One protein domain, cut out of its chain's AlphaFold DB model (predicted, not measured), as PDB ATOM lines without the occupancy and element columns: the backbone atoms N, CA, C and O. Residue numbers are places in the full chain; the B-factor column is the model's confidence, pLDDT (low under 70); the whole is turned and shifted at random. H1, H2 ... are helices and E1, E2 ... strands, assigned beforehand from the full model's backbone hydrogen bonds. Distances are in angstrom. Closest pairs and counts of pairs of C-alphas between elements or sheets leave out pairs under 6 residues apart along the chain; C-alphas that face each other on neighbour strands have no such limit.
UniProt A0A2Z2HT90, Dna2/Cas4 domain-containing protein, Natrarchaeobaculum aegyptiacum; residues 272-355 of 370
ATOM      1  N   LEU A 272     -11.231  43.509  13.770       94.44
ATOM      2  CA  LEU A 272     -10.242  42.463  13.503       94.44
ATOM      3  C   LEU A 272      -8.839  42.937  13.949       94.44
ATOM      4  O   LEU A 272      -8.470  44.076  13.650       94.44
ATOM      5  N   PRO A 273      -8.046  42.106  14.652       92.25
ATOM      6  CA  PRO A 273      -6.652  42.423  14.955       92.25
ATOM      7  C   PRO A 273      -5.828  42.625  13.675       92.25
ATOM      8  O   PRO A 273      -6.127  42.005  12.659       92.25
ATOM      9  N   LEU A 274      -4.774  43.451  13.719       91.88
ATOM     10  CA  LEU A 274      -3.861  43.656  12.578       91.88
ATOM     11  C   LEU A 274      -4.604  43.930  11.255       91.88
ATOM     12  O   LEU A 274      -4.221  43.447  10.188       91.88
ATOM     13  N   HIS A 275      -5.702  44.683  11.338       93.62
ATOM     14  CA  HIS A 275      -6.538  45.019  10.201       93.62
ATOM     15  C   HIS A 275      -6.865  46.510  10.197       93.62
ATOM     16  O   HIS A 275      -7.172  47.102  11.234       93.62
ATOM     17  N   GLU A 276      -6.804  47.100   9.011       93.31
ATOM     18  CA  GLU A 276      -7.206  48.478   8.761       93.31
ATOM     19  C   GLU A 276      -8.717  48.586   8.589       93.31
ATOM     20  O   GLU A 276      -9.363  47.738   7.972       93.31
ATOM     21  N   TYR A 277      -9.261  49.701   9.064       95.31
ATOM     22  CA  TYR A 277     -10.648  50.080   8.844       95.31
ATOM     23  C   TYR A 277     -10.718  51.530   8.371       95.31
ATOM     24  O   TYR A 277      -9.926  52.366   8.822       95.31
ATOM     25  N   PRO A 278     -11.688  51.887   7.509       94.25
ATOM     26  CA  PRO A 278     -12.031  53.284   7.308       94.25
ATOM     27  C   PRO A 278     -12.404  53.907   8.656       94.25
ATOM     28  O   PRO A 278     -13.268  53.387   9.362       94.25
ATOM     29  N   ARG A 279     -11.780  55.040   8.986       92.81
ATOM     30  CA  ARG A 279     -11.940  55.741  10.269       92.81
ATOM     31  C   ARG A 279     -13.389  55.830  10.760       92.81
ATOM     32  O   ARG A 279     -13.680  55.499  11.901       92.81
ATOM     33  N   GLU A 280     -14.303  56.245   9.887       90.06
ATOM     34  CA  GLU A 280     -15.712  56.436  10.260       90.06
ATOM     35  C   GLU A 280     -16.451  55.125  10.530       90.06
ATOM     36  O   GLU A 280     -17.358  55.096  11.353       90.06
ATOM     37  N   GLU A 281     -16.062  54.033   9.871       93.94
ATOM     38  CA  GLU A 281     -16.662  52.720  10.118       93.94
ATOM     39  C   GLU A 281     -16.193  52.154  11.464       93.94
ATOM     40  O   GLU A 281     -16.990  51.550  12.182       93.94
ATOM     41  N   ALA A 282     -14.938  52.417  11.850       95.06
ATOM     42  CA  ALA A 282     -14.435  52.098  13.184       95.06
ATOM     43  C   ALA A 282     -15.155  52.917  14.271       95.06
ATOM     44  O   ALA A 282     -15.649  52.338  15.235       95.06
ATOM     45  N   ILE A 283     -15.289  54.239  14.092       94.38
ATOM     46  CA  ILE A 283     -16.008  55.109  15.040       94.38
ATOM     47  C   ILE A 283     -17.465  54.670  15.183       94.38
ATOM     48  O   ILE A 283     -17.922  54.447  16.300       94.38
ATOM     49  N   ARG A 284     -18.180  54.478  14.067       93.00
ATOM     50  CA  ARG A 284     -19.582  54.038  14.084       93.00
ATOM     51  C   ARG A 284     -19.743  52.709  14.820       93.00
ATOM     52  O   ARG A 284     -20.715  52.536  15.552       93.00
ATOM     53  N   HIS A 285     -18.800  51.783  14.641       95.19
ATOM     54  CA  HIS A 285     -18.813  50.514  15.356       95.19
ATOM     55  C   HIS A 285     -18.632  50.699  16.868       95.19
ATOM     56  O   HIS A 285     -19.451  50.184  17.632       95.19
ATOM     57  N   LEU A 286     -17.618  51.461  17.288       95.12
ATOM     58  CA  LEU A 286     -17.315  51.731  18.699       95.12
ATOM     59  C   LEU A 286     -18.458  52.488  19.395       95.12
ATOM     60  O   LEU A 286     -18.852  52.137  20.498       95.12
ATOM     61  N   GLU A 287     -19.070  53.468  18.729       94.81
ATOM     62  CA  GLU A 287     -20.223  54.208  19.265       94.81
ATOM     63  C   GLU A 287     -21.488  53.338  19.368       94.81
ATOM     64  O   GLU A 287     -22.411  53.670  20.111       94.81
ATOM     65  N   SER A 288     -21.550  52.228  18.623       94.06
ATOM     66  CA  SER A 288     -22.694  51.305  18.628       94.06
ATOM     67  C   SER A 288     -22.603  50.174  19.655       94.06
ATOM     68  O   SER A 288     -23.610  49.503  19.881       94.06
ATOM     69  N   HIS A 289     -21.437  49.963  20.275       92.44
ATOM     70  CA  HIS A 289     -21.184  48.867  21.213       92.44
ATOM     71  C   HIS A 289     -20.359  49.368  22.401       92.44
ATOM     72  O   HIS A 289     -19.166  49.618  22.259       92.44
ATOM     73  N   GLU A 290     -20.977  49.454  23.581       87.81
ATOM     74  CA  GLU A 290     -20.329  49.977  24.797       87.81
ATOM     75  C   GLU A 290     -19.048  49.214  25.180       87.81
ATOM     76  O   GLU A 290     -18.091  49.820  25.652       87.81
ATOM     77  N   ASP A 291     -19.007  47.903  24.927       86.81
ATOM     78  CA  ASP A 291     -17.868  47.042  25.268       86.81
ATOM     79  C   ASP A 291     -16.804  46.947  24.156       86.81
ATOM     80  O   ASP A 291     -15.783  46.271  24.330       86.81
ATOM     81  N   ALA A 292     -17.026  47.574  22.996       92.25
ATOM     82  CA  ALA A 292     -16.060  47.541  21.905       92.25
ATOM     83  C   ALA A 292     -14.904  48.509  22.179       92.25
ATOM     84  O   ALA A 292     -15.103  49.666  22.545       92.25
ATOM     85  N   LYS A 293     -13.677  48.039  21.948       94.56
ATOM     86  CA  LYS A 293     -12.455  48.828  22.127       94.56
ATOM     87  C   LYS A 293     -11.650  48.855  20.838       94.56
ATOM     88  O   LYS A 293     -11.758  47.953  20.002       94.56
ATOM     89  N   LEU A 294     -10.820  49.879  20.684       95.38
ATOM     90  CA  LEU A 294      -9.857  49.959  19.592       95.38
ATOM     91  C   LEU A 294      -8.860  48.804  19.675       95.38
ATOM     92  O   LEU A 294      -8.463  48.368  20.756       95.38
ATOM     93  N   THR A 295      -8.404  48.334  18.521       95.12
ATOM     94  CA  THR A 295      -7.184  47.527  18.461       95.12
ATOM     95  C   THR A 295      -5.969  48.452  18.569       95.12
ATOM     96  O   THR A 295      -6.051  49.595  18.114       95.12
ATOM     97  N   PRO A 296      -4.817  47.968  19.068       94.75
ATOM     98  CA  PRO A 296      -3.556  48.697  18.977       94.75
ATOM     99  C   PRO A 296      -3.225  49.160  17.552       94.75
ATOM    100  O   PRO A 296      -2.685  50.239  17.342       94.75
ATOM    101  N   THR A 297      -3.612  48.355  16.556       93.50
ATOM    102  CA  THR A 297      -3.494  48.704  15.138       93.50
ATOM    103  C   THR A 297      -4.215  50.001  14.800       93.50
ATOM    104  O   THR A 297      -3.645  50.885  14.171       93.50
ATOM    105  N   LEU A 298      -5.464  50.136  15.240       94.69
ATOM    106  CA  LEU A 298      -6.257  51.323  14.958       94.69
ATOM    107  C   LEU A 298      -5.916  52.499  15.872       94.69
ATOM    108  O   LEU A 298      -6.113  53.632  15.449       94.69
ATOM    109  N   SER A 299      -5.397  52.264  17.081       94.25
ATOM    110  CA  SER A 299      -4.886  53.356  17.917       94.25
ATOM    111  C   SER A 299      -3.616  53.975  17.340       94.25
ATOM    112  O   SER A 299      -3.442  55.179  17.450       94.25
ATOM    113  N   ASP A 300      -2.747  53.182  16.707       92.44
ATOM    114  CA  ASP A 300      -1.584  53.716  15.989       92.44
ATOM    115  C   ASP A 300      -2.016  54.499  14.736       92.44
ATOM    116  O   ASP A 300      -1.575  55.624  14.506       92.44
ATOM    117  N   GLN A 301      -2.971  53.952  13.973       92.56
ATOM    118  CA  GLN A 301      -3.494  54.595  12.764       92.56
ATOM    119  C   GLN A 301      -4.288  55.884  13.049       92.56
ATOM    120  O   GLN A 301      -4.236  56.829  12.259       92.56
ATOM    121  N   TYR A 302      -5.038  55.916  14.154       94.06
ATOM    122  CA  TYR A 302      -5.894  57.031  14.566       94.06
ATOM    123  C   TYR A 302      -5.668  57.375  16.051       94.06
ATOM    124  O   TYR A 302      -6.529  57.080  16.893       94.06
ATOM    125  N   PRO A 303      -4.526  57.996  16.407       93.25
ATOM    126  CA  PRO A 303      -4.160  58.259  17.801       93.25
ATOM    127  C   PRO A 303      -5.199  59.075  18.567       93.25
ATOM    128  O   PRO A 303      -5.422  58.851  19.752       93.25
ATOM    129  N   GLU A 304      -5.910  59.976  17.887       93.62
ATOM    130  CA  GLU A 304      -6.948  60.804  18.498       93.62
ATOM    131  C   GLU A 304      -8.182  60.005  18.945       93.62
ATOM    132  O   GLU A 304      -8.998  60.497  19.727       93.62
ATOM    133  N   LEU A 305      -8.363  58.782  18.434       95.06
ATOM    134  CA  LEU A 305      -9.438  57.902  18.884       95.06
ATOM    135  C   LEU A 305      -9.092  57.206  20.201       95.06
ATOM    136  O   LEU A 305     -10.016  56.902  20.953       95.06
ATOM    137  N   ALA A 306      -7.809  57.016  20.522       93.25
ATOM    138  CA  ALA A 306      -7.376  56.433  21.796       93.25
ATOM    139  C   ALA A 306      -7.687  57.343  23.000       93.25
ATOM    140  O   ALA A 306      -7.875  56.857  24.112       93.25
ATOM    141  N   ASP A 307      -7.829  58.654  22.776       92.38
ATOM    142  CA  ASP A 307      -8.296  59.603  23.799       92.38
ATOM    143  C   ASP A 307      -9.803  59.471  24.089       92.38
ATOM    144  O   ASP A 307     -10.293  59.928  25.124       92.38
ATOM    145  N   ARG A 308     -10.561  58.890  23.151       94.19
ATOM    146  CA  ARG A 308     -12.030  58.794  23.202       94.19
ATOM    147  C   ARG A 308     -12.529  57.400  23.558       94.19
ATOM    148  O   ARG A 308     -13.581  57.286  24.182       94.19
ATOM    149  N   PHE A 309     -11.818  56.367  23.126       95.25
ATOM    150  CA  PHE A 309     -12.204  54.971  23.272       95.25
ATOM    151  C   PHE A 309     -11.081  54.190  23.944       95.25
ATOM    152  O   PHE A 309      -9.903  54.458  23.717       95.25
ATOM    153  N   GLU A 310     -11.445  53.188  24.742       95.12
ATOM    154  CA  GLU A 310     -10.453  52.271  25.298       95.12
ATOM    155  C   GLU A 310      -9.735  51.504  24.176       95.12
ATOM    156  O   GLU A 310     -10.286  51.286  23.094       95.12
ATOM    157  N   VAL A 311      -8.507  51.060  24.453       95.69
ATOM    158  CA  VAL A 311      -7.678  50.276  23.530       95.69
ATOM    159  C   VAL A 311      -7.399  48.911  24.155       95.69
ATOM    160  O   VAL A 311      -7.127  48.809  25.352       95.69
ATOM    161  N   HIS A 312      -7.492  47.844  23.364       95.19
ATOM    162  CA  HIS A 312      -7.050  46.518  23.785       95.19
ATOM    163  C   HIS A 312      -5.536  46.482  23.973       95.19
ATOM    164  O   HIS A 312      -4.795  47.033  23.168       95.19
ATOM    165  N   ASP A 313      -5.072  45.736  24.969       94.94
ATOM    166  CA  ASP A 313      -3.659  45.394  25.091       94.94
ATOM    167  C   ASP A 313      -3.210  44.463  23.956       94.94
ATOM    168  O   ASP A 313      -3.982  43.662  23.414       94.94
ATOM    169  N   TRP A 314      -1.920  44.516  23.638       94.31
ATOM    170  CA  TRP A 314      -1.283  43.512  22.797       94.31
ATOM    171  C   TRP A 314      -1.272  42.170  23.515       94.31
ATOM    172  O   TRP A 314      -0.849  42.090  24.663       94.31
ATOM    173  N   ARG A 315      -1.640  41.091  22.830       94.25
ATOM    174  CA  ARG A 315      -1.572  39.723  23.343       94.25
ATOM    175  C   ARG A 315      -0.821  38.818  22.380       94.25
ATOM    176  O   ARG A 315      -1.016  38.865  21.170       94.25
ATOM    177  N   CYS A 316       0.066  37.991  22.923       92.44
ATOM    178  CA  CYS A 316       0.799  37.001  22.143       92.44
ATOM    179  C   CYS A 316      -0.104  35.829  21.770       92.44
ATOM    180  O   CYS A 316      -0.628  35.156  22.655       92.44
ATOM    181  N   GLU A 317      -0.188  35.516  20.478       89.38
ATOM    182  CA  GLU A 317      -0.996  34.402  19.957       89.38
ATOM    183  C   GLU A 317      -0.559  33.015  20.456       89.38
ATOM    184  O   GLU A 317      -1.286  32.037  20.303       89.38
ATOM    185  N   ARG A 318       0.649  32.919  21.027       91.06
ATOM    186  CA  ARG A 318       1.259  31.653  21.439       91.06
ATOM    187  C   ARG A 318       1.366  31.464  22.945       91.06
ATOM    188  O   ARG A 318       1.129  30.363  23.427       91.06
ATOM    189  N   CYS A 319       1.856  32.471  23.668       92.00
ATOM    190  CA  CYS A 319       2.117  32.350  25.109       92.00
ATOM    191  C   CYS A 319       1.125  33.125  25.978       92.00
ATOM    192  O   CYS A 319       1.342  33.207  27.185       92.00
ATOM    193  N   ASP A 320       0.095  33.724  25.370       90.50
ATOM    194  CA  ASP A 320      -0.982  34.471  26.030       90.50
ATOM    195  C   ASP A 320      -0.549  35.677  26.871       90.50
ATOM    196  O   ASP A 320      -1.380  36.315  27.514       90.50
ATOM    197  N   LYS A 321       0.739  36.034  26.866       92.56
ATOM    198  CA  LYS A 321       1.208  37.229  27.565       92.56
ATOM    199  C   LYS A 321       0.629  38.481  26.929       92.56
ATOM    200  O   LYS A 321       0.710  38.641  25.708       92.56
ATOM    201  N   SER A 322       0.146  39.365  27.794       94.25
ATOM    202  CA  SER A 322      -0.346  40.684  27.428       94.25
ATOM    203  C   SER A 322       0.686  41.772  27.708       94.25
ATOM    204  O   SER A 322       1.473  41.667  28.653       94.25
ATOM    205  N   TYR A 323       0.662  42.811  26.885       94.56
ATOM    206  CA  TYR A 323       1.503  43.995  26.968       94.56
ATOM    207  C   TYR A 323       0.614  45.226  26.749       94.56
ATOM    208  O   TYR A 323      -0.184  45.198  25.810       94.56
ATOM    209  N   PRO A 324       0.743  46.290  27.562       94.38
ATOM    210  CA  PRO A 324       0.011  47.535  27.338       94.38
ATOM    211  C   PRO A 324       0.137  48.016  25.893       94.38
ATOM    212  O   PRO A 324       1.219  47.897  25.304       94.38
ATOM    213  N   TYR A 325      -0.950  48.532  25.317       92.31
ATOM    214  CA  TYR A 325      -0.991  48.918  23.900       92.31
ATOM    215  C   TYR A 325       0.117  49.918  23.512       92.31
ATOM    216  O   TYR A 325       0.685  49.813  22.428       92.31
ATOM    217  N   ASP A 326       0.470  50.819  24.432       91.88
ATOM    218  CA  ASP A 326       1.466  51.891  24.302       91.88
ATOM    219  C   ASP A 326       2.902  51.460  24.658       91.88
ATOM    220  O   ASP A 326       3.845  52.243  24.536       91.88
ATOM    221  N   SER A 327       3.094  50.216  25.107       92.56
ATOM    222  CA  SER A 327       4.402  49.700  25.539       92.56
ATOM    223  C   SER A 327       5.203  49.004  24.437       92.56
ATOM    224  O   SER A 327       6.378  48.684  24.635       92.56
ATOM    225  N   VAL A 328       4.570  48.729  23.295       90.00
ATOM    226  CA  VAL A 328       5.176  48.030  22.160       90.00
ATOM    227  C   VAL A 328       5.520  49.052  21.088       90.00
ATOM    228  O   VAL A 328       4.634  49.690  20.533       90.00
ATOM    229  N   ASP A 329       6.811  49.179  20.790       86.88
ATOM    230  CA  ASP A 329       7.298  49.997  19.679       86.88
ATOM    231  C   ASP A 329       7.020  49.268  18.357       86.88
ATOM    232  O   ASP A 329       7.624  48.232  18.060       86.88
ATOM    233  N   TRP A 330       6.044  49.766  17.604       90.38
ATOM    234  CA  TRP A 330       5.630  49.225  16.316       90.38
ATOM    235  C   TRP A 330       5.315  50.372  15.361       90.38
ATOM    236  O   TRP A 330       4.735  51.377  15.752       90.38
ATOM    237  N   THR A 331       5.708  50.222  14.099       85.19
ATOM    238  CA  THR A 331       5.660  51.286  13.085       85.19
ATOM    239  C   THR A 331       4.332  51.367  12.331       85.19
ATOM    240  O   THR A 331       4.266  52.050  11.309       85.19
ATOM    241  N   GLY A 332       3.319  50.603  12.746       86.69
ATOM    242  CA  GLY A 332       2.051  50.488  12.022       86.69
ATOM    243  C   GLY A 332       2.099  49.575  10.788       86.69
ATOM    244  O   GLY A 332       1.080  49.374  10.130       86.69
ATOM    245  N   ASP A 333       3.261  49.002  10.451       89.75
ATOM    246  CA  ASP A 333       3.418  48.174   9.250       89.75
ATOM    247  C   ASP A 333       2.795  46.786   9.450       89.75
ATOM    248  O   ASP A 333       3.332  45.925  10.151       89.75
ATOM    249  N   LEU A 334       1.651  46.554   8.802       89.69
ATOM    250  CA  LEU A 334       0.934  45.278   8.846       89.69
ATOM    251  C   LEU A 334       1.713  44.102   8.242       89.69
ATOM    252  O   LEU A 334       1.397  42.950   8.544       89.69
ATOM    253  N   SER A 335       2.703  44.361   7.384       89.19
ATOM    254  CA  SER A 335       3.569  43.315   6.830       89.19
ATOM    255  C   SER A 335       4.655  42.861   7.811       89.19
ATOM    256  O   SER A 335       5.171  41.749   7.681       89.19
ATOM    257  N   GLU A 336       4.927  43.672   8.835       91.25
ATOM    258  CA  GLU A 336       5.881  43.412   9.911       91.25
ATOM    259  C   GLU A 336       5.191  43.575  11.278       91.25
ATOM    260  O   GLU A 336       5.454  44.529  12.018       91.25
ATOM    261  N   PRO A 337       4.267  42.665  11.641       92.12
ATOM    262  CA  PRO A 337       3.539  42.782  12.896       92.12
ATOM    263  C   PRO A 337       4.482  42.598  14.100       92.12
ATOM    264  O   PRO A 337       5.472  41.860  14.017       92.12
ATOM    265  N   PRO A 338       4.188  43.234  15.249       94.50
ATOM    266  CA  PRO A 338       5.107  43.241  16.375       94.50
ATOM    267  C   PRO A 338       5.263  41.842  16.972       94.50
ATOM    268  O   PRO A 338       4.299  41.092  17.134       94.50
ATOM    269  N   LEU A 339       6.493  41.478  17.333       94.44
ATOM    270  CA  LEU A 339       6.807  40.163  17.891       94.44
ATOM    271  C   LEU A 339       6.756  40.175  19.417       94.44
ATOM    272  O   LEU A 339       7.181  41.124  20.071       94.44
ATOM    273  N   CYS A 340       6.305  39.069  20.006       94.69
ATOM    274  CA  CYS A 340       6.259  38.905  21.449       94.69
ATOM    275  C   CYS A 340       7.679  38.788  22.037       94.69
ATOM    276  O   CYS A 340       8.356  37.778  21.789       94.69
ATOM    277  N   PRO A 341       8.107  39.718  22.918       93.38
ATOM    278  CA  PRO A 341       9.443  39.680  23.518       93.38
ATOM    279  C   PRO A 341       9.739  38.368  24.256       93.38
ATOM    280  O   PRO A 341      10.846  37.837  24.194       93.38
ATOM    281  N   SER A 342       8.734  37.795  24.926       92.88
ATOM    282  CA  SER A 342       8.906  36.538  25.667       92.88
ATOM    283  C   SER A 342       9.116  35.329  24.760       92.88
ATOM    284  O   SER A 342       9.837  34.408  25.128       92.88
ATOM    285  N   CYS A 343       8.477  35.314  23.594       94.06
ATOM    286  CA  CYS A 343       8.624  34.252  22.606       94.06
ATOM    287  C   CYS A 343       9.972  34.351  21.884       94.06
ATOM    288  O   CYS A 343      10.652  33.337  21.733       94.06
ATOM    289  N   CYS A 344      10.410  35.567  21.545       92.56
ATOM    290  CA  CYS A 344      11.743  35.814  20.991       92.56
ATOM    291  C   CYS A 344      12.860  35.374  21.949       92.56
ATOM    292  O   CYS A 344      13.796  34.706  21.522       92.56
ATOM    293  N   ASN A 345      12.728  35.654  23.252       92.06
ATOM    294  CA  ASN A 345      13.699  35.217  24.267       92.06
ATOM    295  C   ASN A 345      13.797  33.689  24.413       92.06
ATOM    296  O   ASN A 345      14.811  33.187  24.886       92.06
ATOM    297  N   ASN A 346      12.754  32.957  24.016       90.12
ATOM    298  CA  ASN A 346      12.726  31.495  24.011       90.12
ATOM    299  C   ASN A 346      13.065  30.905  22.628       90.12
ATOM    300  O   ASN A 346      12.773  29.737  22.391       90.12
ATOM    301  N   GLU A 347      13.626  31.707  21.713       91.12
ATOM    302  CA  GLU A 347      14.002  31.320  20.342       91.12
ATOM    303  C   GLU A 347      12.840  30.795  19.483       91.12
ATOM    304  O   GLU A 347      13.050  30.113  18.479       91.12
ATOM    305  N   VAL A 348      11.593  31.131  19.834       93.00
ATOM    306  CA  VAL A 348      10.431  30.784  19.009       93.00
ATOM    307  C   VAL A 348       9.508  31.990  18.852       93.00
ATOM    308  O   VAL A 348       8.531  32.101  19.596       93.00
ATOM    309  N   PRO A 349       9.819  32.906  17.910       91.75
ATOM    310  CA  PRO A 349       9.042  34.117  17.668       91.75
ATOM    311  C   PRO A 349       7.557  33.825  17.444       91.75
ATOM    312  O   PRO A 349       7.190  32.806  16.857       91.75
ATOM    313  N   ALA A 350       6.713  34.721  17.941       92.44
ATOM    314  CA  ALA A 350       5.265  34.682  17.773       92.44
ATOM    315  C   ALA A 350       4.734  36.113  17.734       92.44
ATOM    316  O   ALA A 350       5.318  36.995  18.372       92.44
ATOM    317  N   THR A 351       3.639  36.327  17.017       92.88
ATOM    318  CA  THR A 351       3.094  37.663  16.772       92.88
ATOM    319  C   THR A 351       2.251  38.152  17.952       92.88
ATOM    320  O   THR A 351       1.563  37.378  18.627       92.88
ATOM    321  N   LEU A 352       2.320  39.455  18.223       92.50
ATOM    322  CA  LEU A 352       1.392  40.170  19.090       92.50
ATOM    323  C   LEU A 352       0.203  40.676  18.272       92.50
ATOM    324  O   LEU A 352       0.361  41.210  17.177       92.50
ATOM    325  N   ARG A 353      -0.996  40.548  18.831       88.44
ATOM    326  CA  ARG A 353      -2.242  41.040  18.239       88.44
ATOM    327  C   ARG A 353      -3.124  41.660  19.320       88.44
ATOM    328  O   ARG A 353      -3.093  41.207  20.459       88.44
ATOM    329  N   GLY A 354      -3.898  42.690  18.993       80.44
ATOM    330  CA  GLY A 354      -4.911  43.209  19.918       80.44
ATOM    331  C   GLY A 354      -6.139  42.319  19.889       80.44
ATOM    332  O   GLY A 354      -6.877  42.370  18.913       80.44
ATOM    333  N   ASP A 355      -6.341  41.484  20.905       71.88
ATOM    334  CA  ASP A 355      -7.489  40.573  20.957       71.88
ATOM    335  C   ASP A 355      -8.784  41.353  21.250       71.88
ATOM    336  O   ASP A 355      -9.193  41.515  22.397       71.88
TER     337      ASP A 355
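This is residues 272 to 355 of the 370 residues of the protein "Dna2/Cas4 domain-containing protein" of Natrarchaeobaculum aegyptiacum (UniProt A0A2Z2HT90). This is a domain of little regular structure: loops join a tiny two-stranded sheet, E1 and E2, near the middle of a long outline to H1 towards one end and H4 towards the other, with H2 beside the sheet. The 84 printed residues hold four helices and two antiparallel strands, in the order H1 H2 H3 E1 H4 E2. The class is mostly helix, with 31 residues in named elements. It is compact, radius of gyration of the C-alphas 13.0 A, spanning 41 by 23 by 19 A.

Find C-alpha 279 at (-11.940, 55.741, 10.269); H1 runs from there to residue 288, 14.3 A. Next come H2, residues 296 to 301, H3, 303 to 306, E1, 314 to 316, and H4, 341 to 345. E2, 352 to 354, ends at (-4.911, 43.209, 19.918).

Between E1 and E2, N 315 and O 353 are 2.8 A apart, within hydrogen-bond range. The closest C-alphas of H2 and E2, Pro 296 and Gly 354, are 5.7 A apart. H2 and H3 are close but not clearly touching, closest C-alphas Ser 299 and Ala 306, 5.5 A. H1 and H4 are apart. In H1, H2 and H4 every O i to N i+4 pair is within range; H3 is too short for one.

The farthest C-alphas, Ser 288 and Glu 347, are 41.8 A apart. The printed part has no cut; the link from E1 to H4 is long. No printed residue is under 70 in pLDDT.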